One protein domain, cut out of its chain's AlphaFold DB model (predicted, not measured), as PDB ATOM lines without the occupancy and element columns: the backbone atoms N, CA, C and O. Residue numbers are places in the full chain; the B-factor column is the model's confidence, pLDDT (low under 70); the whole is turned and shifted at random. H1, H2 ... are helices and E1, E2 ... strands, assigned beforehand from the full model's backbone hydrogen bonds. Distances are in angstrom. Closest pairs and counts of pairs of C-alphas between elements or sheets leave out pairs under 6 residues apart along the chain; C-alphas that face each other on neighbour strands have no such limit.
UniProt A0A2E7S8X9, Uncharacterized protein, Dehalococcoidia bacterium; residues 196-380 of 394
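AT A GLANCE: This is residues 196 to 380 of the 394 residues of an uncharacterized protein of Dehalococcoidia bacterium (UniProt A0A2E7S8X9). A strongly twisted sheet of six strands forms the core, with H1, H2 and H4 over one face and H5 packed on the other: three layers, with helices on both faces of the sheet. H3 packs on H4 beyond the edge strand E3; the tip of a long loop, residues 258 to 264, sticks out at one end of the longest axis, and the tail with H8 makes the other end. The printed part has 185 residues with eight named helices and six named strands, in the order H1 E1 H2 E2 H3 H4 E3 H5 E4 H6 H7 E5 E6 H8. The sheet runs E3 E2 E1 E4 E5 E6 and is mixed; the class is mixed, helices and strands. The whole is compact, with a radius of gyration of the C-alphas of 16.0 A, and spans 48 by 36 by 28 A.

HOW THE PARTS SIT: H1, residues 197 to 203, is on the sheet over E6, residues 360 to 364, at a height over the sheet of 8.1 A; their closest C-alphas, of Leu 197 and Ser 361, are 5.6 A apart. E1, residues 210 to 215, is parallel to E2, residues 240 to 245, with N 213 and O 242 within hydrogen-bond range at 2.8 A. E1 is also parallel to E4, residues 320 to 324, with N 322 and O 212 at 2.8 A. H2, residues 221 to 236, has a kink of 29 degrees near residue 229, and the sheet curls round it. It touches H1 with residues 229 to 233 alone, the closest C-alphas being those of Met 198 and Phe 233, 5.9 A apart. E1, H2 and E2 form a strand-helix-strand unit, two parallel neighbour strands with a helix between, and its crossover is right-handed. H3, residues 271 to 276, and H4, residues 280 to 291, form a helical hairpin, with the C-alphas of Thr 271 and Val 283 closest at 5.1 A. H3 only grazes the sheet, with residues 271 to 274. E3, residues 296 to 300, is parallel to E2, with N 299 and O 243 at 2.8 A. H4 lies over E3 and E2, along the strands, at a height over the sheet of 9.3 A. H5, residues 306 to 315, is on the opposite face, over E2 and E1, at a height of 9.2 A. H6, residues 332 to 337, is not on the sheet and touches no helix. H7, residues 341 to 347, touches H5 at a steep tilt of 51 degrees, with the C-alphas of Phe 306 and Leu 344 closest at 5.1 A. E5, residues 352 to 357, is parallel to E4, with N 353 and O 321 at 2.8 A, and forms an antiparallel hairpin with E6, with N 354 and O 362 at 2.8 A. H8, residues 372 to 379, is not on the sheet. The O i to N i+4 pairs are within hydrogen-bond range throughout H1, H3, H4, H5, H6, H7 and H8, and in 10 of 12 pairs in H2.

IN THESE COORDINATES: H1 begins at C-alpha 197 (365.263, 408.246, 370.938). From first to last C-alpha, E1 measures 15.6 A, H2 23.9 A, E2 16.0 A, H4 16.3 A, H5 14.1 A and E5 15.3 A. H8 ends at C-alpha 379 (363.022, 394.591, 358.841).

THE WHOLE: The C-alphas of Glu 260 and Ala 373 are the two farthest apart, at 49.7 A. The printed part has no cut. The link from E2 to H3, residues 246 to 270, is long. The pLDDT is under 70 in residues 258 to 265 and 367 to 380; the mean of the printed part is 87.1.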
ATOM      1  N   PRO A 196     365.032 404.188 373.587       93.00
ATOM      2  CA  PRO A 196     364.445 405.525 373.538       93.00
ATOM      3  C   PRO A 196     365.273 406.459 372.644       93.00
ATOM      4  O   PRO A 196     366.500 406.344 372.617       93.00
ATOM      5  N   LEU A 197     364.620 407.392 371.946       91.38
ATOM      6  CA  LEU A 197     365.263 408.246 370.938       91.38
ATOM      7  C   LEU A 197     366.468 409.025 371.496       91.38
ATOM      8  O   LEU A 197     367.521 409.055 370.865       91.38
ATOM      9  N   MET A 198     366.354 409.564 372.710       90.12
ATOM     10  CA  MET A 198     367.453 410.289 373.364       90.12
ATOM     11  C   MET A 198     368.668 409.402 373.650       90.12
ATOM     12  O   MET A 198     369.793 409.792 373.371       90.12
ATOM     13  N   LYS A 199     368.454 408.162 374.110       89.19
ATOM     14  CA  LYS A 199     369.557 407.203 374.301       89.19
ATOM     15  C   LYS A 199     370.185 406.785 372.980       89.19
ATOM     16  O   LYS A 199     371.376 406.524 372.912       89.19
ATOM     17  N   LEU A 200     369.377 406.706 371.924       87.38
ATOM     18  CA  LEU A 200     369.892 406.440 370.592       87.38
ATOM     19  C   LEU A 200     370.800 407.587 370.118       87.38
ATOM     20  O   LEU A 200     371.804 407.299 369.485       87.38
ATOM     21  N   SER A 201     370.499 408.844 370.470       86.06
ATOM     22  CA  SER A 201     371.375 409.995 370.191       86.06
ATOM     23  C   SER A 201     372.760 409.842 370.811       86.06
ATOM     24  O   SER A 201     373.747 410.155 370.162       86.06
ATOM     25  N   GLU A 202     372.836 409.333 372.042       84.62
ATOM     26  CA  GLU A 202     374.106 409.101 372.746       84.62
ATOM     27  C   GLU A 202     374.939 407.982 372.095       84.62
ATOM     28  O   GLU A 202     376.163 407.981 372.191       84.62
ATOM     29  N   GLU A 203     374.285 407.015 371.443       83.50
ATOM     30  CA  GLU A 203     374.960 405.884 370.797       83.50
ATOM     31  C   GLU A 203     375.244 406.109 369.303       83.50
ATOM     32  O   GLU A 203     376.018 405.346 368.715       83.50
ATOM     33  N   ILE A 204     374.614 407.097 368.652       86.38
ATOM     34  CA  ILE A 204     374.884 407.397 367.243       86.38
ATOM     35  C   ILE A 204     376.296 407.968 367.146       86.38
ATOM     36  O   ILE A 204     376.576 409.044 367.662       86.38
ATOM     37  N   PRO A 205     377.209 407.273 366.457       77.44
ATOM     38  CA  PRO A 205     378.614 407.543 366.646       77.44
ATOM     39  C   PRO A 205     379.142 408.487 365.568       77.44
ATOM     40  O   PRO A 205     380.299 408.378 365.191       77.44
ATOM     41  N   PHE A 206     378.288 409.327 364.985       83.50
ATOM     42  CA  PHE A 206     378.623 410.277 363.929       83.50
ATOM     43  C   PHE A 206     377.808 411.561 364.114       83.50
ATOM     44  O   PHE A 206     376.678 411.485 364.597       83.50
ATOM     45  N   PRO A 207     378.344 412.724 363.714       84.94
ATOM     46  CA  PRO A 207     377.642 413.991 363.863       84.94
ATOM     47  C   PRO A 207     376.354 414.018 363.032       84.94
ATOM     48  O   PRO A 207     376.300 413.481 361.920       84.94
ATOM     49  N   ILE A 208     375.322 414.665 363.572       91.00
ATOM     50  CA  ILE A 208     374.015 414.822 362.931       91.00
ATOM     51  C   ILE A 208     373.723 416.313 362.824       91.00
ATOM     52  O   ILE A 208     373.367 416.946 363.804       91.00
ATOM     53  N   SER A 209     373.845 416.877 361.625       92.94
ATOM     54  CA  SER A 209     373.587 418.304 361.393       92.94
ATOM     55  C   SER A 209     372.239 418.558 360.721       92.94
ATOM     56  O   SER A 209     371.655 419.633 360.860       92.94
ATOM     57  N   ARG A 210     371.733 417.580 359.959       96.12
ATOM     58  CA  ARG A 210     370.502 417.711 359.169       96.12
ATOM     59  C   ARG A 210     369.669 416.440 359.243       96.12
ATOM     60  O   ARG A 210     370.117 415.369 358.837       96.12
ATOM     61  N   ILE A 211     368.429 416.572 359.704       97.38
ATOM     62  CA  ILE A 211     367.495 415.456 359.881       97.38
ATOM     63  C   ILE A 211     366.306 415.654 358.950       97.38
ATOM     64  O   ILE A 211     365.648 416.691 358.988       97.38
ATOM     65  N   MET A 212     365.993 414.649 358.135       98.06
ATOM     66  CA  MET A 212     364.759 414.621 357.352       98.06
ATOM     67  C   MET A 212     363.725 413.726 358.029       98.06
ATOM     68  O   MET A 212     363.896 412.514 358.095       98.06
ATOM     69  N   MET A 213     362.627 414.299 358.503       97.75
ATOM     70  CA  MET A 213     361.572 413.581 359.212       97.75
ATOM     71  C   MET A 213     360.292 413.532 358.375       97.75
ATOM     72  O   MET A 213     359.856 414.547 357.846       97.75
ATOM     73  N   VAL A 214     359.651 412.368 358.276       97.69
ATOM     74  CA  VAL A 214     358.318 412.256 357.658       97.69
ATOM     75  C   VAL A 214     357.269 412.987 358.499       97.69
ATOM     76  O   VAL A 214     357.190 412.769 359.706       97.69
ATOM     77  N   THR A 215     356.423 413.789 357.851       97.12
ATOM     78  CA  THR A 215     355.242 414.408 358.470       97.12
ATOM     79  C   THR A 215     353.991 414.282 357.597       97.12
ATOM     80  O   THR A 215     354.084 413.843 356.450       97.12
ATOM     81  N   ASP A 216     352.828 414.642 358.140       95.38
ATOM     82  CA  ASP A 216     351.523 414.602 357.473       95.38
ATOM     83  C   ASP A 216     350.603 415.771 357.895       95.38
ATOM     84  O   ASP A 216     351.050 416.756 358.486       95.38
ATOM     85  N   ASP A 217     349.312 415.666 357.570       93.81
ATOM     86  CA  ASP A 217     348.243 416.624 357.870       93.81
ATOM     87  C   ASP A 217     347.612 416.450 359.270       93.81
ATOM     88  O   ASP A 217     346.417 416.701 359.459       93.81
ATOM     89  N   ASN A 218     348.417 416.040 360.262       92.00
ATOM     90  CA  ASN A 218     348.024 415.803 361.661       92.00
ATOM     91  C   ASN A 218     346.928 414.728 361.814       92.00
ATOM     92  O   ASN A 218     346.062 414.820 362.685       92.00
ATOM     93  N   GLN A 219     346.914 413.728 360.929       90.25
ATOM     94  CA  GLN A 219     345.964 412.608 360.998       90.25
ATOM     95  C   GLN A 219     346.570 411.364 361.664       90.25
ATOM     96  O   GLN A 219     345.846 410.406 361.950       90.25
ATOM     97  N   ASN A 220     347.882 411.354 361.907       92.38
ATOM     98  CA  ASN A 220     348.602 410.220 362.470       92.38
ATOM     99  C   ASN A 220     349.246 410.564 363.820       92.38
ATOM    100  O   ASN A 220     350.327 411.148 363.882       92.38
ATOM    101  N   GLU A 221     348.639 410.071 364.903       93.81
ATOM    102  CA  GLU A 221     349.109 410.276 366.284       93.81
ATOM    103  C   GLU A 221     350.574 409.841 366.510       93.81
ATOM    104  O   GLU A 221     351.274 410.404 367.356       93.81
ATOM    105  N   GLN A 222     351.071 408.848 365.756       94.25
ATOM    106  CA  GLN A 222     352.470 408.420 365.844       94.25
ATOM    107  C   GLN A 222     353.418 409.450 365.219       94.25
ATOM    108  O   GLN A 222     354.509 409.646 365.747       94.25
ATOM    109  N   ILE A 223     353.023 410.103 364.119       95.69
ATOM    110  CA  ILE A 223     353.795 411.197 363.510       95.69
ATOM    111  C   ILE A 223     353.787 412.416 364.431       95.69
ATOM    112  O   ILE A 223     354.832 413.040 364.608       95.69
ATOM    113  N   ASP A 224     352.654 412.710 365.068       93.69
ATOM    114  CA  ASP A 224     352.560 413.798 366.040       93.69
ATOM    115  C   ASP A 224     353.492 413.559 367.234       93.69
ATOM    116  O   ASP A 224     354.319 414.409 367.554       93.69
ATOM    117  N   SER A 225     353.450 412.359 367.824       94.38
ATOM    118  CA  SER A 225     354.351 411.976 368.926       94.38
ATOM    119  C   SER A 225     355.827 412.007 368.508       94.38
ATOM    120  O   SER A 225     356.694 412.429 369.270       94.38
ATOM    121  N   MET A 226     356.119 411.589 367.273       95.31
ATOM    122  CA  MET A 226     357.462 411.645 366.697       95.31
ATOM    123  C   MET A 226     357.975 413.088 366.574       95.31
ATOM    124  O   MET A 226     359.162 413.325 366.786       95.31
ATOM    125  N   ARG A 227     357.093 414.047 366.255       94.06
ATOM    126  CA  ARG A 227     357.421 415.476 366.116       94.06
ATOM    127  C   ARG A 227     357.722 416.153 367.456       94.06
ATOM    128  O   ARG A 227     358.552 417.054 367.514       94.06
ATOM    129  N   GLU A 228     357.083 415.705 368.528       92.00
ATOM    130  CA  GLU A 228     357.410 416.166 369.881       92.00
ATOM    131  C   GLU A 228     358.811 415.671 370.290       92.00
ATOM    132  O   GLU A 228     359.666 416.449 370.710       92.00
ATOM    133  N   GLU A 229     359.095 414.381 370.087       93.06
ATOM    134  CA  GLU A 229     360.362 413.752 370.494       93.06
ATOM    135  C   GLU A 229     361.566 414.208 369.655       93.06
ATOM    136  O   GLU A 229     362.669 414.363 370.188       93.06
ATOM    137  N   ILE A 230     361.375 414.471 368.353       93.56
ATOM    138  CA  ILE A 230     362.469 414.969 367.505       93.56
ATOM    139  C   ILE A 230     362.983 416.325 367.986       93.56
ATOM    140  O   ILE A 230     364.145 416.628 367.741       93.56
ATOM    141  N   SER A 231     362.163 417.121 368.685       90.62
ATOM    142  CA  SER A 231     362.585 418.441 369.149       90.62
ATOM    143  C   SER A 231     363.782 418.338 370.099       90.62
ATOM    144  O   SER A 231     364.814 418.969 369.885       90.62
ATOM    145  N   SER A 232     363.683 417.461 371.101       89.81
ATOM    146  CA  SER A 232     364.773 417.226 372.057       89.81
ATOM    147  C   SER A 232     365.985 416.584 371.380       89.81
ATOM    148  O   SER A 232     367.117 416.997 371.609       89.81
ATOM    149  N   PHE A 233     365.749 415.609 370.496       92.25
ATOM    150  CA  PHE A 233     366.821 414.932 369.766       92.25
ATOM    151  C   PHE A 233     367.607 415.898 368.869       92.25
ATOM    152  O   PHE A 233     368.833 415.867 368.849       92.25
ATOM    153  N   ALA A 234     366.917 416.761 368.125       93.38
ATOM    154  CA  ALA A 234     367.555 417.731 367.247       93.38
ATOM    155  C   ALA A 234     368.290 418.816 368.042       93.38
ATOM    156  O   ALA A 234     369.370 419.219 367.623       93.38
ATOM    157  N   ALA A 235     367.757 419.241 369.193       90.00
ATOM    158  CA  ALA A 235     368.386 420.256 370.036       90.00
ATOM    159  C   ALA A 235     369.739 419.787 370.597       90.00
ATOM    160  O   ALA A 235     370.716 420.521 370.491       90.00
ATOM    161  N   GLU A 236     369.828 418.552 371.103       88.81
ATOM    162  CA  GLU A 236     371.098 417.974 371.592       88.81
ATOM    163  C   GLU A 236     372.171 417.861 370.498       88.81
ATOM    164  O   GLU A 236     373.363 417.894 370.787       88.81
ATOM    165  N   ASN A 237     371.755 417.724 369.236       88.50
ATOM    166  CA  ASN A 237     372.661 417.620 368.092       88.50
ATOM    167  C   ASN A 237     372.870 418.958 367.359       88.50
ATOM    168  O   ASN A 237     373.555 418.979 366.339       88.50
ATOM    169  N   GLU A 238     372.249 420.051 367.820       90.44
ATOM    170  CA  GLU A 238     372.179 421.334 367.099       90.44
ATOM    171  C   GLU A 238     371.732 421.168 365.625       90.44
ATOM    172  O   GLU A 238     372.194 421.854 364.709       90.44
ATOM    173  N   ALA A 239     370.826 420.216 365.379       93.69
ATOM    174  CA  ALA A 239     370.475 419.757 364.042       93.69
ATOM    175  C   ALA A 239     369.315 420.551 363.419       93.69
ATOM    176  O   ALA A 239     368.294 420.830 364.047       93.69
ATOM    177  N   TYR A 240     369.428 420.826 362.119       95.56
ATOM    178  CA  TYR A 240     368.352 421.387 361.305       95.56
ATOM    179  C   TYR A 240     367.320 420.312 360.938       95.56
ATOM    180  O   TYR A 240     367.677 419.270 360.376       95.56
ATOM    181  N   VAL A 241     366.033 420.578 361.180       97.06
ATOM    182  CA  VAL A 241     364.945 419.622 360.909       97.06
ATOM    183  C   VAL A 241     364.202 419.974 359.617       97.06
ATOM    184  O   VAL A 241     363.644 421.056 359.454       97.06
ATOM    185  N   MET A 242     364.143 419.022 358.689       97.19
ATOM    186  CA  MET A 242     363.349 419.097 357.462       97.19
ATOM    187  C   MET A 242     362.153 418.163 357.563       97.19
ATOM    188  O   MET A 242     362.307 416.942 357.517       97.19
ATOM    189  N   LEU A 243     360.953 418.726 357.647       97.62
ATOM    190  CA  LEU A 243     359.717 417.959 357.602       97.62
ATOM    191  C   LEU A 243     359.371 417.621 356.146       97.62
ATOM    192  O   LEU A 243     359.169 418.507 355.322       97.62
ATOM    193  N   TYR A 244     359.298 416.339 355.811       97.50
ATOM    194  CA  TYR A 244     358.880 415.849 354.501       97.50
ATOM    195  C   TYR A 244     357.397 415.465 354.548       97.50
ATOM    196  O   TYR A 244     357.042 414.410 355.081       97.50
ATOM    197  N   ASP A 245     356.534 416.317 353.996       96.62
ATOM    198  CA  ASP A 245     355.081 416.143 354.038       96.62
ATOM    199  C   ASP A 245     354.605 415.133 352.985       96.62
ATOM    200  O   ASP A 245     354.538 415.429 351.785       96.62
ATOM    201  N   ILE A 246     354.244 413.930 353.439       94.94
ATOM    202  CA  ILE A 246     353.749 412.859 352.564       94.94
ATOM    203  C   ILE A 246     352.300 413.079 352.114       94.94
ATOM    204  O   ILE A 246     351.903 412.498 351.100       94.94
ATOM    205  N   SER A 247     351.527 413.908 352.825       93.19
ATOM    206  CA  SER A 247     350.125 414.209 352.499       93.19
ATOM    207  C   SER A 247     350.003 415.112 351.263       93.19
ATOM    208  O   SER A 247     349.005 415.060 350.542       93.19
ATOM    209  N   ALA A 248     351.052 415.883 350.953       90.81
ATOM    210  CA  ALA A 248     351.113 416.743 349.775       90.81
ATOM    211  C   ALA A 248     351.222 415.982 348.440       90.81
ATOM    212  O   ALA A 248     350.936 416.563 347.388       90.81
ATOM    213  N   ALA A 249     351.607 414.701 348.465       89.12
ATOM    214  CA  ALA A 249     351.813 413.907 347.257       89.12
ATOM    215  C   ALA A 249     350.518 413.717 346.457       89.12
ATOM    216  O   ALA A 249     349.516 413.209 346.963       89.12
ATOM    217  N   SER A 250     350.563 414.071 345.171       81.50
ATOM    218  CA  SER A 250     349.431 413.971 344.250       81.50
ATOM    219  C   SER A 250     349.882 413.527 342.862       81.50
ATOM    220  O   SER A 250     350.889 413.992 342.338       81.50
ATOM    221  N   TYR A 251     349.096 412.653 342.225       77.69
ATOM    222  CA  TYR A 251     349.298 412.267 340.821       77.69
ATOM    223  C   TYR A 251     348.826 413.330 339.819       77.69
ATOM    224  O   TYR A 251     349.082 413.194 338.624       77.69
ATOM    225  N   LEU A 252     348.070 414.334 340.274       78.19
ATOM    226  CA  LEU A 252     347.323 415.242 339.398       78.19
ATOM    227  C   LEU A 252     347.835 416.680 339.434       78.19
ATOM    228  O   LEU A 252     347.645 417.414 338.468       78.19
ATOM    229  N   VAL A 253     348.433 417.097 340.550       80.81
ATOM    230  CA  VAL A 253     348.790 418.497 340.802       80.81
ATOM    231  C   VAL A 253     350.142 418.546 341.502       80.81
ATOM    232  O   VAL A 253     350.370 417.793 342.445       80.81
ATOM    233  N   ASN A 254     351.025 419.441 341.059       83.25
ATOM    234  CA  ASN A 254     352.250 419.745 341.791       83.25
ATOM    235  C   ASN A 254     351.880 420.539 343.060       83.25
ATOM    236  O   ASN A 254     351.200 421.558 342.934       83.25
ATOM    237  N   PRO A 255     352.282 420.105 344.269       84.25
ATOM    238  CA  PRO A 255     351.948 420.818 345.500       84.25
ATOM    239  C   PRO A 255     352.637 422.182 345.636       84.25
ATOM    240  O   PRO A 255     352.222 422.961 346.491       84.25
ATOM    241  N   TYR A 256     353.652 422.482 344.819       84.25
ATOM    242  CA  TYR A 256     354.269 423.805 344.724       84.25
ATOM    243  C   TYR A 256     353.494 424.711 343.745       84.25
ATOM    244  O   TYR A 256     352.983 424.221 342.734       84.25
ATOM    245  N   PRO A 257     353.401 426.029 344.007       71.94
ATOM    246  CA  PRO A 257     352.649 426.955 343.161       71.94
ATOM    247  C   PRO A 257     353.227 427.033 341.739       71.94
ATOM    248  O   PRO A 257     354.443 427.020 341.550       71.94
ATOM    249  N   SER A 258     352.351 427.150 340.738       60.47
ATOM    250  CA  SER A 258     352.716 427.308 339.325       60.47
ATOM    251  C   SER A 258     352.897 428.788 338.939       60.47
ATOM    252  O   SER A 258     352.030 429.621 339.206       60.47
ATOM    253  N   GLY A 259     354.026 429.132 338.306       55.09
ATOM    254  CA  GLY A 259     354.358 430.482 337.815       55.09
ATOM    255  C   GLY A 259     355.683 430.512 337.030       55.09
ATOM    256  O   GLY A 259     356.392 429.514 337.037       55.09
ATOM    257  N   GLU A 260     356.041 431.642 336.385       45.59
ATOM    258  CA  GLU A 260     357.185 431.797 335.436       45.59
ATOM    259  C   GLU A 260     358.577 431.349 335.952       45.59
ATOM    260  O   GLU A 260     359.520 431.207 335.175       45.59
ATOM    261  N   VAL A 261     358.709 431.036 337.240       46.69
ATOM    262  CA  VAL A 261     359.889 430.424 337.884       46.69
ATOM    263  C   VAL A 261     359.890 428.888 337.679       46.69
ATOM    264  O   VAL A 261     360.286 428.100 338.532       46.69
ATOM    265  N   GLU A 262     359.396 428.439 336.526       48.53
ATOM    266  CA  GLU A 262     358.795 427.113 336.322       48.53
ATOM    267  C   GLU A 262     359.786 425.973 336.023       48.53
ATOM    268  O   GLU A 262     359.408 424.959 335.440       48.53
ATOM    269  N   LYS A 263     361.074 426.089 336.370       43.88
ATOM    270  CA  LYS A 263     362.045 425.015 336.058       43.88
ATOM    271  C   LYS A 263     362.959 424.573 337.198       43.88
ATOM    272  O   LYS A 263     363.712 423.625 336.996       43.88
ATOM    273  N   THR A 264     362.890 425.194 338.379       45.94
ATOM    274  CA  THR A 264     363.879 424.944 339.452       45.94
ATOM    275  C   THR A 264     363.342 424.994 340.891       45.94
ATOM    276  O   THR A 264     364.135 424.909 341.818       45.94
ATOM    277  N   SER A 265     362.036 425.150 341.135       53.78
ATOM    278  CA  SER A 265     361.522 425.554 342.460       53.78
ATOM    279  C   SER A 265     361.049 424.419 343.379       53.78
ATOM    280  O   SER A 265     360.110 424.600 344.151       53.78
ATOM    281  N   THR A 266     361.686 423.252 343.334       71.50
ATOM    282  CA  THR A 266     361.670 422.334 344.477       71.50
ATOM    283  C   THR A 266     362.646 422.891 345.507       71.50
ATOM    284  O   THR A 266     363.854 422.732 345.354       71.50
ATOM    285  N   LYS A 267     362.130 423.589 346.524       84.94
ATOM    286  CA  LYS A 267     362.919 424.116 347.647       84.94
ATOM    287  C   LYS A 267     362.331 423.692 348.989       84.94
ATOM    288  O   LYS A 267     361.143 423.364 349.075       84.94
ATOM    289  N   VAL A 268     363.158 423.779 350.023       90.06
ATOM    290  CA  VAL A 268     362.697 423.828 351.410       90.06
ATOM    291  C   VAL A 268     361.871 425.106 351.608       90.06
ATOM    292  O   VAL A 268     362.254 426.188 351.158       90.06
ATOM    293  N   LEU A 269     360.699 424.958 352.217       92.56
ATOM    294  CA  LEU A 269     359.735 426.017 352.493       92.56
ATOM    295  C   LEU A 269     359.766 426.389 353.973       92.56
ATOM    296  O   LEU A 269     359.953 425.530 354.835       92.56
ATOM    297  N   HIS A 270     359.511 427.660 354.259       92.31
ATOM    298  CA  HIS A 270     359.374 428.174 355.622       92.31
ATOM    299  C   HIS A 270     357.958 428.718 355.859       92.31
ATOM    300  O   HIS A 270     357.146 428.786 354.934       92.31
ATOM    301  N   THR A 271     357.659 429.118 357.096       92.50
ATOM    302  CA  THR A 271     356.319 429.526 357.563       92.50
ATOM    303  C   THR A 271     355.611 430.511 356.627       92.50
ATOM    304  O   THR A 271     354.456 430.296 356.265       92.50
ATOM    305  N   GLN A 272     356.312 431.546 356.150       88.44
ATOM    306  CA  GLN A 272     355.744 432.530 355.225       88.44
ATOM    307  C   GLN A 272     355.311 431.914 353.882       88.44
ATOM    308  O   GLN A 272     354.223 432.225 353.395       88.44
ATOM    309  N   ASP A 273     356.143 431.052 353.285       89.94
ATOM    310  CA  ASP A 273     355.814 430.379 352.022       89.94
ATOM    311  C   ASP A 273     354.585 429.468 352.213       89.94
ATOM    312  O   ASP A 273     353.658 429.479 351.404       89.94
ATOM    313  N   LEU A 274     354.556 428.710 353.313       91.75
ATOM    314  CA  LEU A 274     353.495 427.748 353.628       91.75
ATOM    315  C   LEU A 274     352.144 428.425 353.885       91.75
ATOM    316  O   LEU A 274     351.125 427.964 353.364       91.75
ATOM    317  N   GLY A 275     352.135 429.544 354.614       90.88
ATOM    318  CA  GLY A 275     350.927 430.335 354.851       90.88
ATOM    319  C   GLY A 275     350.325 430.878 353.550       90.88
ATOM    320  O   GLY A 275     349.121 430.762 353.323       90.88
ATOM    321  N   LEU A 276     351.163 431.375 352.627       88.69
ATOM    322  CA  LEU A 276     350.712 431.814 351.295       88.69
ATOM    323  C   LEU A 276     350.132 430.668 350.454       88.69
ATOM    324  O   LEU A 276     349.277 430.897 349.600       88.69
ATOM    325  N   MET A 277     350.581 429.440 350.703       89.06
ATOM    326  CA  MET A 277     350.099 428.227 350.041       89.06
ATOM    327  C   MET A 277     348.871 427.604 350.727       89.06
ATOM    328  O   MET A 277     348.389 426.567 350.270       89.06
ATOM    329  N   GLY A 278     348.356 428.210 351.805       90.75
ATOM    330  CA  GLY A 278     347.204 427.702 352.557       90.75
ATOM    331  C   GLY A 278     347.496 426.420 353.345       90.75
ATOM    332  O   GLY A 278     346.587 425.631 353.596       90.75
ATOM    333  N   ARG A 279     348.762 426.186 353.708       92.75
ATOM    334  CA  ARG A 279     349.233 424.996 354.434       92.75
ATOM    335  C   ARG A 279     349.361 425.277 355.934       92.75
ATOM    336  O   ARG A 279     350.420 425.061 356.514       92.75
ATOM    337  N   GLU A 280     348.287 425.763 356.554       94.31
ATOM    338  CA  GLU A 280     348.314 426.245 357.947       94.31
ATOM    339  C   GLU A 280     348.797 425.178 358.941       94.31
ATOM    340  O   GLU A 280     349.611 425.470 359.806       94.31
ATOM    341  N   TYR A 281     348.411 423.912 358.747       95.19
ATOM    342  CA  TYR A 281     348.881 422.811 359.598       95.19
ATOM    343  C   TYR A 281     350.414 422.677 359.609       95.19
ATOM    344  O   TYR A 281     350.989 422.371 360.644       95.19
ATOM    345  N   LEU A 282     351.097 422.943 358.488       96.56
ATOM    346  CA  LEU A 282     352.563 422.921 358.425       96.56
ATOM    347  C   LEU A 282     353.184 424.162 359.068       96.56
ATOM    348  O   LEU A 282     354.296 424.081 359.585       96.56
ATOM    349  N   VAL A 283     352.485 425.301 359.037       96.38
ATOM    350  CA  VAL A 283     352.899 426.506 359.770       96.38
ATOM    351  C   VAL A 283     352.890 426.212 361.267       96.38
ATOM    352  O   VAL A 283     353.913 426.397 361.914       96.38
ATOM    353  N   GLU A 284     351.800 425.640 361.786       94.75
ATOM    354  CA  GLU A 284     351.684 425.242 363.194       94.75
ATOM    355  C   GLU A 284     352.778 424.242 363.607       94.75
ATOM    356  O   GLU A 284     353.388 424.378 364.669       94.75
ATOM    357  N   GLN A 285     353.076 423.257 362.751       95.12
ATOM    358  CA  GLN A 285     354.150 422.289 362.997       95.12
ATOM    359  C   GLN A 285     355.541 422.941 363.029       95.12
ATOM    360  O   GLN A 285     356.355 422.589 363.883       95.12
ATOM    361  N   LEU A 286     355.831 423.879 362.120       95.00
ATOM    362  CA  LEU A 286     357.100 424.614 362.134       95.00
ATOM    363  C   LEU A 286     357.207 425.543 363.340       95.00
ATOM    364  O   LEU A 286     358.275 425.624 363.938       95.00
ATOM    365  N   ASP A 287     356.126 426.222 363.712       93.00
ATOM    366  CA  ASP A 287     356.109 427.102 364.879       93.00
ATOM    367  C   ASP A 287     356.378 426.318 366.165       93.00
ATOM    368  O   ASP A 287     357.126 426.789 367.020       93.00
ATOM    369  N   HIS A 288     355.856 425.093 366.285       89.81
ATOM    370  CA  HIS A 288     356.197 424.202 367.392       89.81
ATOM    371  C   HIS A 288     357.710 423.924 367.468       89.81
ATOM    372  O   HIS A 288     358.302 424.073 368.534       89.81
ATOM    373  N   LEU A 289     358.353 423.581 366.345       91.31
ATOM    374  CA  LEU A 289     359.800 423.324 366.308       91.31
ATOM    375  C   LEU A 289     360.621 424.594 366.588       91.31
ATOM    376  O   LEU A 289     361.559 424.561 367.380       91.31
ATOM    377  N   ASN A 290     360.237 425.726 365.997       87.12
ATOM    378  CA  ASN A 290     360.924 427.007 366.181       87.12
ATOM    379  C   ASN A 290     360.815 427.522 367.628       87.12
ATOM    380  O   ASN A 290     361.751 428.140 368.131       87.12
ATOM    381  N   ASN A 291     359.696 427.260 368.315       86.00
ATOM    382  CA  ASN A 291     359.529 427.588 369.735       86.00
ATOM    383  C   ASN A 291     360.477 426.790 370.644       86.00
ATOM    384  O   ASN A 291     360.758 427.233 371.755       86.00
ATOM    385  N   ASN A 292     360.995 425.660 370.160       81.38
ATOM    386  CA  ASN A 292     362.046 424.874 370.807       81.38
ATOM    387  C   ASN A 292     363.454 425.275 370.316       81.38
ATOM    388  O   ASN A 292     364.383 424.481 370.408       81.38
ATOM    389  N   GLU A 293     363.605 426.491 369.771       81.06
ATOM    390  CA  GLU A 293     364.856 427.066 369.244       81.06
ATOM    391  C   GLU A 293     365.487 426.282 368.077       81.06
ATOM    392  O   GLU A 293     366.639 426.513 367.708       81.06
ATOM    393  N   LEU A 294     364.727 425.392 367.433       85.56
ATOM    394  CA  LEU A 294     365.208 424.639 366.281       85.56
ATOM    395  C   LEU A 294     365.026 425.416 364.989       85.56
ATOM    396  O   LEU A 294     363.980 426.007 364.730       85.56
ATOM    397  N   CYS A 295     366.023 425.333 364.116       84.12
ATOM    398  CA  CYS A 295     365.859 425.755 362.735       84.12
ATOM    399  C   CYS A 295     365.164 424.639 361.947       84.12
ATOM    400  O   CYS A 295     365.680 423.520 361.860       84.12
ATOM    401  N   ALA A 296     364.010 424.949 361.350       91.25
ATOM    402  CA  ALA A 296     363.232 423.972 360.601       91.25
ATOM    403  C   ALA A 296     362.670 424.496 359.269       91.25
ATOM    404  O   ALA A 296     362.490 425.697 359.040       91.25
ATOM    405  N   GLY A 297     362.363 423.558 358.373       95.44
ATOM    406  CA  GLY A 297     361.681 423.826 357.110       95.44
ATOM    407  C   GLY A 297     360.908 422.613 356.602       95.44
ATOM    408  O   GLY A 297     361.015 421.520 357.154       95.44
ATOM    409  N   VAL A 298     360.119 422.807 355.547       96.50
ATOM    410  CA  VAL A 298     359.226 421.777 354.999       96.50
ATOM    411  C   VAL A 298     359.528 421.500 353.532       96.50
ATOM    412  O   VAL A 298     359.747 422.411 352.738       96.50
ATOM    413  N   ILE A 299     359.476 420.230 353.152       95.31
ATOM    414  CA  ILE A 299     359.506 419.759 351.771       95.31
ATOM    415  C   ILE A 299     358.150 419.133 351.464       95.31
ATOM    416  O   ILE A 299     357.688 418.250 352.187       95.31
ATOM    417  N   LEU A 300     357.519 419.562 350.373       94.38
ATOM    418  CA  LEU A 300     356.255 418.984 349.926       94.38
ATOM    419  C   LEU A 300     356.545 417.829 348.971       94.38
ATOM    420  O   LEU A 300     357.215 418.003 347.951       94.38
ATOM    421  N   ALA A 301     356.025 416.641 349.271       92.38
ATOM    422  CA  ALA A 301     356.193 415.498 348.389       92.38
ATOM    423  C   ALA A 301     355.516 415.756 347.032       92.38
ATOM    424  O   ALA A 301     354.296 415.850 346.955       92.38
ATOM    425  N   THR A 302     356.284 415.831 345.944       89.44
ATOM    426  CA  THR A 302     355.731 415.961 344.580       89.44
ATOM    427  C   THR A 302     355.370 414.612 343.959       89.44
ATOM    428  O   THR A 302     354.616 414.558 342.994       89.44
ATOM    429  N   GLU A 303     355.894 413.517 344.511       89.88
ATOM    430  CA  GLU A 303     355.633 412.147 344.074       89.88
ATOM    431  C   GLU A 303     355.333 411.244 345.275       89.88
ATOM    432  O   GLU A 303     355.763 411.497 346.405       89.88
ATOM    433  N   HIS A 304     354.618 410.149 345.018       91.25
ATOM    434  CA  HIS A 304     354.389 409.121 346.024       91.25
ATOM    435  C   HIS A 304     355.614 408.217 346.237       91.25
ATOM    436  O   HIS A 304     356.364 407.908 345.310       91.25
ATOM    437  N   GLY A 305     355.747 407.718 347.466       92.88
ATOM    438  CA  GLY A 305     356.725 406.706 347.849       92.88
ATOM    439  C   GLY A 305     358.093 407.255 348.257       92.88
ATOM    440  O   GLY A 305     358.485 408.381 347.958       92.88
ATOM    441  N   PHE A 306     358.865 406.416 348.945       95.62
ATOM    442  CA  PHE A 306     360.113 406.838 349.588       95.62
ATOM    443  C   PHE A 306     361.327 406.972 348.672       95.62
ATOM    444  O   PHE A 306     362.357 407.481 349.101       95.62
ATOM    445  N   LYS A 307     361.218 406.596 347.396       93.75
ATOM    446  CA  LYS A 307     362.274 406.905 346.422       93.75
ATOM    447  C   LYS A 307     362.457 408.409 346.243       93.75
ATOM    448  O   LYS A 307     363.571 408.857 346.010       93.75
ATOM    449  N   HIS A 308     361.367 409.167 346.319       92.56
ATOM    450  CA  HIS A 308     361.415 410.614 346.177       92.56
ATOM    451  C   HIS A 308     361.958 411.283 347.444       92.56
ATOM    452  O   HIS A 308     362.827 412.141 347.344       92.56
ATOM    453  N   LEU A 309     361.540 410.805 348.624       95.69
ATOM    454  CA  LEU A 309     362.128 411.208 349.904       95.69
ATOM    455  C   LEU A 309     363.647 410.986 349.907       95.69
ATOM    456  O   LEU A 309     364.388 411.907 350.211       95.69
ATOM    457  N   ALA A 310     364.120 409.804 349.494       95.81
ATOM    458  CA  ALA A 310     365.550 409.498 349.404       95.81
ATOM    459  C   ALA A 310     366.330 410.506 348.541       95.81
ATOM    460  O   ALA A 310     367.380 410.979 348.960       95.81
ATOM    461  N   LYS A 311     365.798 410.874 347.368       93.56
ATOM    462  CA  LYS A 311     366.428 411.878 346.493       93.56
ATOM    463  C   LYS A 311     366.527 413.244 347.165       93.56
ATOM    464  O   LYS A 311     367.546 413.905 347.020       93.56
ATOM    465  N   TRP A 312     365.478 413.647 347.877       94.00
ATOM    466  CA  TRP A 312     365.462 414.890 348.642       94.00
ATOM    467  C   TRP A 312     366.450 414.870 349.801       94.00
ATOM    468  O   TRP A 312     367.182 415.832 349.999       94.00
ATOM    469  N   ALA A 313     366.501 413.768 350.546       95.44
ATOM    470  CA  ALA A 313     367.460 413.583 351.624       95.44
ATOM    471  C   ALA A 313     368.900 413.688 351.105       95.44
ATOM    472  O   ALA A 313     369.723 414.355 351.720       95.44
ATOM    473  N   GLU A 314     369.191 413.104 349.942       93.12
ATOM    474  CA  GLU A 314     370.502 413.206 349.297       93.12
ATOM    475  C   GLU A 314     370.795 414.624 348.781       93.12
ATOM    476  O   GLU A 314     371.890 415.129 349.008       93.12
ATOM    477  N   SER A 315     369.837 415.299 348.132       92.00
ATOM    478  CA  SER A 315     370.048 416.662 347.615       92.00
ATOM    479  C   SER A 315     370.220 417.703 348.717       92.00
ATOM    480  O   SER A 315     370.939 418.680 348.534       92.00
ATOM    481  N   GLU A 316     369.560 417.491 349.853       93.62
ATOM    482  CA  GLU A 316     369.626 418.366 351.023       93.62
ATOM    483  C   GLU A 316     370.716 417.950 352.014       93.62
ATOM    484  O   GLU A 316     370.768 418.507 353.110       93.62
ATOM    485  N   ASN A 317     371.582 416.991 351.655       92.56
ATOM    486  CA  ASN A 317     372.653 416.468 352.508       92.56
ATOM    487  C   ASN A 317     372.158 416.081 353.914       92.56
ATOM    488  O   ASN A 317     372.758 416.452 354.918       92.56
ATOM    489  N   ALA A 318     371.024 415.384 353.999       94.88
ATOM    490  CA  ALA A 318     370.530 414.870 355.267       94.88
ATOM    491  C   ALA A 318     371.484 413.793 355.810       94.88
ATOM    492  O   ALA A 318     371.849 412.845 355.107       94.88
ATOM    493  N   ASP A 319     371.835 413.908 357.087       93.69
ATOM    494  CA  ASP A 319     372.652 412.923 357.798       93.69
ATOM    495  C   ASP A 319     371.821 411.733 358.270       93.69
ATOM    496  O   ASP A 319     372.339 410.626 358.440       93.69
ATOM    497  N   LEU A 320     370.523 411.971 358.463       95.75
ATOM    498  CA  LEU A 320     369.586 411.047 359.073       95.75
ATOM    499  C   LEU A 320     368.184 411.233 358.487       95.75
ATOM    500  O   LEU A 320     367.732 412.357 358.260       95.75
ATOM    501  N   ILE A 321     367.468 410.127 358.296       97.62
ATOM    502  CA  ILE A 321     366.041 410.124 357.970       97.62
ATOM    503  C   ILE A 321     365.263 409.534 359.144       97.62
ATOM    504  O   ILE A 321     365.660 408.512 359.691       97.62
ATOM    505  N   MET A 322     364.129 410.119 359.510       97.56
ATOM    506  CA  MET A 322     363.253 409.606 360.560       97.56
ATOM    507  C   MET A 322     361.872 409.269 359.995       97.56
ATOM    508  O   MET A 322     361.233 410.097 359.341       97.56
ATOM    509  N   ILE A 323     361.411 408.039 360.234       97.62
ATOM    510  CA  ILE A 323     360.085 407.565 359.814       97.62
ATOM    511  C   ILE A 323     359.335 406.921 360.988       97.62
ATOM    512  O   ILE A 323     359.965 406.299 361.847       97.62
ATOM    513  N   PRO A 324     357.993 406.969 361.009       96.44
ATOM    514  CA  PRO A 324     357.207 406.244 361.999       96.44
ATOM    515  C   PRO A 324     357.203 404.730 361.710       96.44
ATOM    516  O   PRO A 324     357.259 404.292 360.555       96.44
ATOM    517  N   GLN A 325     357.072 403.901 362.751       94.75
ATOM    518  CA  GLN A 325     357.041 402.437 362.637       94.75
ATOM    519  C   GLN A 325     355.903 401.954 361.732       94.75
ATOM    520  O   GLN A 325     356.053 400.939 361.046       94.75
ATOM    521  N   SER A 326     354.783 402.673 361.694       92.44
ATOM    522  CA  SER A 326     353.663 402.381 360.791       92.44
ATOM    523  C   SER A 326     354.079 402.266 359.314       92.44
ATOM    524  O   SER A 326     353.444 401.520 358.571       92.44
ATOM    525  N   LEU A 327     355.190 402.891 358.894       94.12
ATOM    526  CA  LEU A 327     355.730 402.828 357.528       94.12
ATOM    527  C   LEU A 327     356.800 401.737 357.320       94.12
ATOM    528  O   LEU A 327     357.359 401.602 356.229       94.12
ATOM    529  N   VAL A 328     357.066 400.892 358.320       91.50
ATOM    530  CA  VAL A 328     357.907 399.691 358.150       91.50
ATOM    531  C   VAL A 328     357.187 398.657 357.289       91.50
ATOM    532  O   VAL A 328     357.730 398.180 356.291       91.50
ATOM    533  N   ASN A 329     355.941 398.350 357.651       87.88
ATOM    534  CA  ASN A 329     355.062 397.440 356.924       87.88
ATOM    535  C   ASN A 329     353.630 398.004 356.913       87.88
ATOM    536  O   ASN A 329     352.776 397.528 357.665       87.88
ATOM    537  N   PRO A 330     353.371 399.042 356.102       90.44
ATOM    538  CA  PRO A 330     352.092 399.734 356.111       90.44
ATOM    539  C   PRO A 330     350.992 398.925 355.407       90.44
ATOM    540  O   PRO A 330     351.214 397.843 354.848       90.44
ATOM    541  N   GLY A 331     349.781 399.486 355.389       88.81
ATOM    542  CA  GLY A 331     348.640 398.935 354.663       88.81
ATOM    543  C   GLY A 331     348.905 398.736 353.163       88.81
ATOM    544  O   GLY A 331     349.859 399.253 352.582       88.81
ATOM    545  N   LEU A 332     348.045 397.959 352.495       89.56
ATOM    546  CA  LEU A 332     348.222 397.601 351.079       89.56
ATOM    547  C   LEU A 332     348.392 398.823 350.161       89.56
ATOM    548  O   LEU A 332     349.256 398.800 349.288       89.56
ATOM    549  N   ILE A 333     347.594 399.874 350.363       91.12
ATOM    550  CA  ILE A 333     347.620 401.074 349.517       91.12
ATOM    551  C   ILE A 333     348.977 401.780 349.598       91.12
ATOM    552  O   ILE A 333     349.573 402.072 348.562       91.12
ATOM    553  N   ASP A 334     349.515 401.978 350.798       91.25
ATOM    554  CA  ASP A 334     350.806 402.648 350.986       91.25
ATOM    555  C   ASP A 334     351.978 401.795 350.503       91.25
ATOM    556  O   ASP A 334     352.942 402.319 349.940       91.25
ATOM    557  N   ARG A 335     351.866 400.462 350.605       91.31
ATOM    558  CA  ARG A 335     352.832 399.542 349.984       91.31
ATOM    559  C   ARG A 335     352.849 399.666 348.461       91.31
ATOM    560  O   ARG A 335     353.932 399.662 347.882       91.31
ATOM    561  N   ILE A 336     351.684 399.804 347.821       91.12
ATOM    562  CA  ILE A 336     351.578 400.024 346.367       91.12
ATOM    563  C   ILE A 336     352.171 401.385 345.985       91.12
ATOM    564  O   ILE A 336     352.920 401.469 345.015       91.12
ATOM    565  N   LYS A 337     351.889 402.432 346.772       91.19
ATOM    566  CA  LYS A 337     352.469 403.774 346.594       91.19
ATOM    567  C   LYS A 337     353.978 403.828 346.882       91.19
ATOM    568  O   LYS A 337     354.640 404.767 346.460       91.19
ATOM    569  N   GLY A 338     354.536 402.826 347.565       93.19
ATOM    570  CA  GLY A 338     355.969 402.700 347.830       93.19
ATOM    571  C   GLY A 338     356.456 403.368 349.121       93.19
ATOM    572  O   GLY A 338     357.646 403.664 349.227       93.19
ATOM    573  N   TYR A 339     355.578 403.604 350.096       94.00
ATOM    574  CA  TYR A 339     355.924 404.168 351.409       94.00
ATOM    575  C   TYR A 339     356.351 403.082 352.404       94.00
ATOM    576  O   TYR A 339     355.733 402.905 353.444       94.00
ATOM    577  N   THR A 340     357.377 402.295 352.073       93.38
ATOM    578  CA  THR A 340     357.859 401.220 352.958       93.38
ATOM    579  C   THR A 340     359.321 401.412 353.321       93.38
ATOM    580  O   THR A 340     360.119 401.759 352.448       93.38
ATOM    581  N   LEU A 341     359.710 401.100 354.562       93.56
ATOM    582  CA  LEU A 341     361.119 401.118 354.985       93.56
ATOM    583  C   LEU A 341     362.021 400.372 353.991       93.56
ATOM    584  O   LEU A 341     363.095 400.850 353.640       93.56
ATOM    585  N   ARG A 342     361.552 399.235 353.461       90.88
ATOM    586  CA  ARG A 342     362.254 398.496 352.406       90.88
ATOM    587  C   ARG A 342     362.547 399.365 351.180       90.88
ATOM    588  O   ARG A 342     363.670 399.357 350.689       90.88
ATOM    589  N   LYS A 343     361.555 400.098 350.667       93.06
ATOM    590  CA  LYS A 343     361.747 400.976 349.504       93.06
ATOM    591  C   LYS A 343     362.696 402.129 349.798       93.06
ATOM    592  O   LYS A 343     363.428 402.518 348.893       93.06
ATOM    593  N   LEU A 344     362.710 402.626 351.032       94.44
ATOM    594  CA  LEU A 344     363.655 403.650 351.462       94.44
ATOM    595  C   LEU A 344     365.089 403.095 351.524       94.44
ATOM    596  O   LEU A 344     365.978 403.646 350.883       94.44
ATOM    597  N   LEU A 345     365.299 401.940 352.165       92.00
ATOM    598  CA  LEU A 345     366.597 401.249 352.215       92.00
ATOM    599  C   LEU A 345     367.107 400.818 350.827       92.00
ATOM    600  O   LEU A 345     368.311 400.758 350.598       92.00
ATOM    601  N   GLU A 346     366.217 400.503 349.883       90.56
ATOM    602  CA  GLU A 346     366.590 400.239 348.485       90.56
ATOM    603  C   GLU A 346     367.078 401.513 347.764       90.56
ATOM    604  O   GLU A 346     367.880 401.413 346.828       90.56
ATOM    605  N   ALA A 347     366.597 402.688 348.185       92.44
ATOM    606  CA  ALA A 347     366.779 403.962 347.497       92.44
ATOM    607  C   ALA A 347     367.926 404.823 348.037       92.44
ATOM    608  O   ALA A 347     368.462 405.594 347.255       92.44
ATOM    609  N   THR A 348     368.321 404.681 349.307       91.69
ATOM    610  CA  THR A 348     369.383 405.508 349.906       91.69
ATOM    611  C   THR A 348     370.342 404.710 350.792       91.69
ATOM    612  O   THR A 348     370.069 403.572 351.184       91.69
ATOM    613  N   THR A 349     371.496 405.305 351.089       89.06
ATOM    614  CA  THR A 349     372.444 404.847 352.115       89.06
ATOM    615  C   THR A 349     372.414 405.698 353.381       89.06
ATOM    616  O   THR A 349     373.136 405.368 354.320       89.06
ATOM    617  N   ILE A 350     371.609 406.764 353.418       92.25
ATOM    618  CA  ILE A 350     371.431 407.595 354.611       92.25
ATOM    619  C   ILE A 350     370.806 406.733 355.727       92.25
ATOM    620  O   ILE A 350     369.857 405.987 355.450       92.25
ATOM    621  N   PRO A 351     371.339 406.769 356.962       93.75
ATOM    622  CA  PRO A 351     370.748 406.095 358.113       93.75
ATOM    623  C   PRO A 351     369.295 406.500 358.355       93.75
ATOM    624  O   PRO A 351     368.922 407.662 358.216       93.75
ATOM    625  N   ILE A 352     368.472 405.529 358.738       95.31
ATOM    626  CA  ILE A 352     367.041 405.703 358.975       95.31
ATOM    627  C   ILE A 352     366.743 405.342 360.425       95.31
ATOM    628  O   ILE A 352     366.887 404.180 360.808       95.31
ATOM    629  N   ILE A 353     366.277 406.298 361.221       95.56
ATOM    630  CA  ILE A 353     365.626 406.011 362.495       95.56
ATOM    631  C   ILE A 353     364.174 405.651 362.222       95.56
ATOM    632  O   ILE A 353     363.425 406.386 361.578       95.56
ATOM    633  N   VAL A 354     363.771 404.502 362.744       95.81
ATOM    634  CA  VAL A 354     362.371 404.131 362.845       95.81
ATOM    635  C   VAL A 354     361.908 404.422 364.260       95.81
ATOM    636  O   VAL A 354     362.398 403.821 365.218       95.81
ATOM    637  N   TYR A 355     360.950 405.328 364.372       96.38
ATOM    638  CA  TYR A 355     360.330 405.707 365.628       96.38
ATOM    639  C   TYR A 355     359.076 404.887 365.873       96.38
ATOM    640  O   TYR A 355     358.162 404.876 365.047       96.38
ATOM    641  N   LYS A 356     359.012 404.196 367.008       94.25
ATOM    642  CA  LYS A 356     357.818 403.454 367.409       94.25
ATOM    643  C   LYS A 356     357.004 404.242 368.427       94.25
ATOM    644  O   LYS A 356     355.817 404.461 368.200       94.25
ATOM    645  N   ASP A 357     357.637 404.642 369.517       93.19
ATOM    646  CA  ASP A 357     357.058 405.430 370.601       93.19
ATOM    647  C   ASP A 357     358.199 406.028 371.446       93.19
ATOM    648  O   ASP A 357     359.380 405.788 371.175       93.19
ATOM    649  N   SER A 358     357.861 406.779 372.495       90.06
ATOM    650  CA  SER A 358     358.835 407.417 373.396       90.06
ATOM    651  C   SER A 358     359.789 406.433 374.090       90.06
ATOM    652  O   SER A 358     360.863 406.811 374.557       90.06
ATOM    653  N   THR A 359     359.444 405.145 374.146       90.62
ATOM    654  CA  THR A 359     360.264 404.111 374.792       90.62
ATOM    655  C   THR A 359     361.159 403.359 373.813       90.62
ATOM    656  O   THR A 359     362.093 402.674 374.237       90.62
ATOM    657  N   SER A 360     360.876 403.446 372.511       92.12
ATOM    658  CA  SER A 360     361.469 402.562 371.515       92.12
ATOM    659  C   SER A 360     361.594 403.234 370.150       92.12
ATOM    660  O   SER A 360     360.627 403.623 369.498       92.12
ATOM    661  N   SER A 361     362.833 403.306 369.691       93.62
ATOM    662  CA  SER A 361     363.277 403.678 368.356       93.62
ATOM    663  C   SER A 361     364.458 402.784 367.980       93.62
ATOM    664  O   SER A 361     365.072 402.150 368.842       93.62
ATOM    665  N   TRP A 362     364.760 402.654 366.695       92.12
ATOM    666  CA  TRP A 362     365.946 401.919 366.252       92.12
ATOM    667  C   TRP A 362     366.447 402.441 364.917       92.12
ATOM    668  O   TRP A 362     365.670 402.909 364.087       92.12
ATOM    669  N   MET A 363     367.748 402.294 364.679       91.38
ATOM    670  CA  MET A 363     368.369 402.729 363.436       91.38
ATOM    671  C   MET A 363     368.534 401.575 362.445       91.38
ATOM    672  O   MET A 363     368.845 400.436 362.808       91.38
ATOM    673  N   ARG A 364     368.336 401.859 361.161       88.62
ATOM    674  CA  ARG A 364     368.655 400.974 360.042       88.62
ATOM    675  C   ARG A 364     369.391 401.757 358.977       88.62
ATOM    676  O   ARG A 364     368.935 402.798 358.531       88.62
ATOM    677  N   THR A 365     370.474 401.181 358.497       86.00
ATOM    678  CA  THR A 365     371.208 401.689 357.340       86.00
ATOM    679  C   THR A 365     371.204 400.592 356.294       86.00
ATOM    680  O   THR A 365     371.203 399.404 356.631       86.00
ATOM    681  N   ARG A 366     371.202 400.955 355.011       81.31
ATOM    682  CA  ARG A 366     371.322 399.967 353.939       81.31
ATOM    683  C   ARG A 366     372.631 399.190 354.100       81.31
ATOM    684  O   ARG A 366     373.702 399.708 353.785       81.31
ATOM    685  N   LYS A 367     372.534 397.930 354.529       69.62
ATOM    686  CA  LYS A 367     373.590 396.922 354.383       69.62
ATOM    687  C   LYS A 367     373.366 396.170 353.073       69.62
ATOM    688  O   LYS A 367     372.246 396.116 352.561       69.62
ATOM    689  N   ALA A 368     374.422 395.615 352.486       54.62
ATOM    690  CA  ALA A 368     374.246 394.704 351.362       54.62
ATOM    691  C   ALA A 368     373.453 393.479 351.852       54.62
ATOM    692  O   ALA A 368     373.991 392.655 352.586       54.62
ATOM    693  N   PHE A 369     372.171 393.384 351.490       53.31
ATOM    694  CA  PHE A 369     371.350 392.224 351.828       53.31
ATOM    695  C   PHE A 369     371.914 390.997 351.112       53.31
ATOM    696  O   PHE A 369     372.012 390.987 349.882       53.31
ATOM    697  N   LYS A 370     372.277 389.954 351.863       45.53
ATOM    698  CA  LYS A 370     372.781 388.705 351.270       45.53
ATOM    699  C   LYS A 370     371.658 387.903 350.606       45.53
ATOM    700  O   LYS A 370     371.922 387.073 349.741       45.53
ATOM    701  N   SER A 371     370.406 388.139 351.006       53.22
ATOM    702  CA  SER A 371     369.206 387.518 350.435       53.22
ATOM    703  C   SER A 371     367.929 388.288 350.811       53.22
ATOM    704  O   SER A 371     367.952 389.143 351.696       53.22
ATOM    705  N   ASN A 372     366.791 387.941 350.196       54.91
ATOM    706  CA  ASN A 372     365.482 388.457 350.623       54.91
ATOM    707  C   ASN A 372     365.122 388.039 352.065       54.91
ATOM    708  O   ASN A 372     364.468 388.801 352.761       54.91
ATOM    709  N   ALA A 373     365.579 386.869 352.529       57.62
ATOM    710  CA  ALA A 373     365.325 386.396 353.894       57.62
ATOM    711  C   ALA A 373     366.138 387.172 354.951       57.62
ATOM    712  O   ALA A 373     365.627 387.472 356.023       57.62
ATOM    713  N   ASP A 374     367.382 387.537 354.625       57.84
ATOM    714  CA  ASP A 374     368.237 388.412 355.446       57.84
ATOM    715  C   ASP A 374     367.604 389.806 355.604       57.84
ATOM    716  O   ASP A 374     367.539 390.375 356.688       57.84
ATOM    717  N   MET A 375     367.023 390.317 354.522       60.94
ATOM    718  CA  MET A 375     366.277 391.571 354.529       60.94
ATOM    719  C   MET A 375     364.996 391.495 355.379       60.94
ATOM    720  O   MET A 375     364.760 392.397 356.178       60.94
ATOM    721  N   ASP A 376     364.190 390.435 355.261       63.59
ATOM    722  CA  ASP A 376     362.965 390.284 356.064       63.59
ATOM    723  C   ASP A 376     363.273 390.152 357.572       63.59
ATOM    724  O   ASP A 376     362.562 390.729 358.396       63.59
ATOM    725  N   HIS A 377     364.374 389.484 357.942       62.12
ATOM    726  CA  HIS A 377     364.868 389.436 359.324       62.12
ATOM    727  C   HIS A 377     365.317 390.822 359.819       62.12
ATOM    728  O   HIS A 377     365.021 391.212 360.947       62.12
ATOM    729  N   GLN A 378     366.014 391.604 358.990       60.06
ATOM    730  CA  GLN A 378     366.481 392.937 359.391       60.06
ATOM    731  C   GLN A 378     365.340 393.967 359.518       60.06
ATOM    732  O   GLN A 378     365.458 394.917 360.303       60.06
ATOM    733  N   LEU A 379     364.236 393.767 358.788       65.44
ATOM    734  CA  LEU A 379     363.022 394.591 358.841       65.44
ATOM    735  C   LEU A 379     362.089 394.241 360.018       65.44
ATOM    736  O   LEU A 379     361.281 395.086 360.409       65.44
ATOM    737  N   ASN A 380     362.188 393.038 360.598       60.00
ATOM    738  CA  ASN A 380     361.332 392.595 361.702       60.00
ATOM    739  C   ASN A 380     361.912 392.937 363.081       60.00
ATOM    740  O   ASN A 380     362.985 392.489 363.461       60.00
TER     741      ASN A 380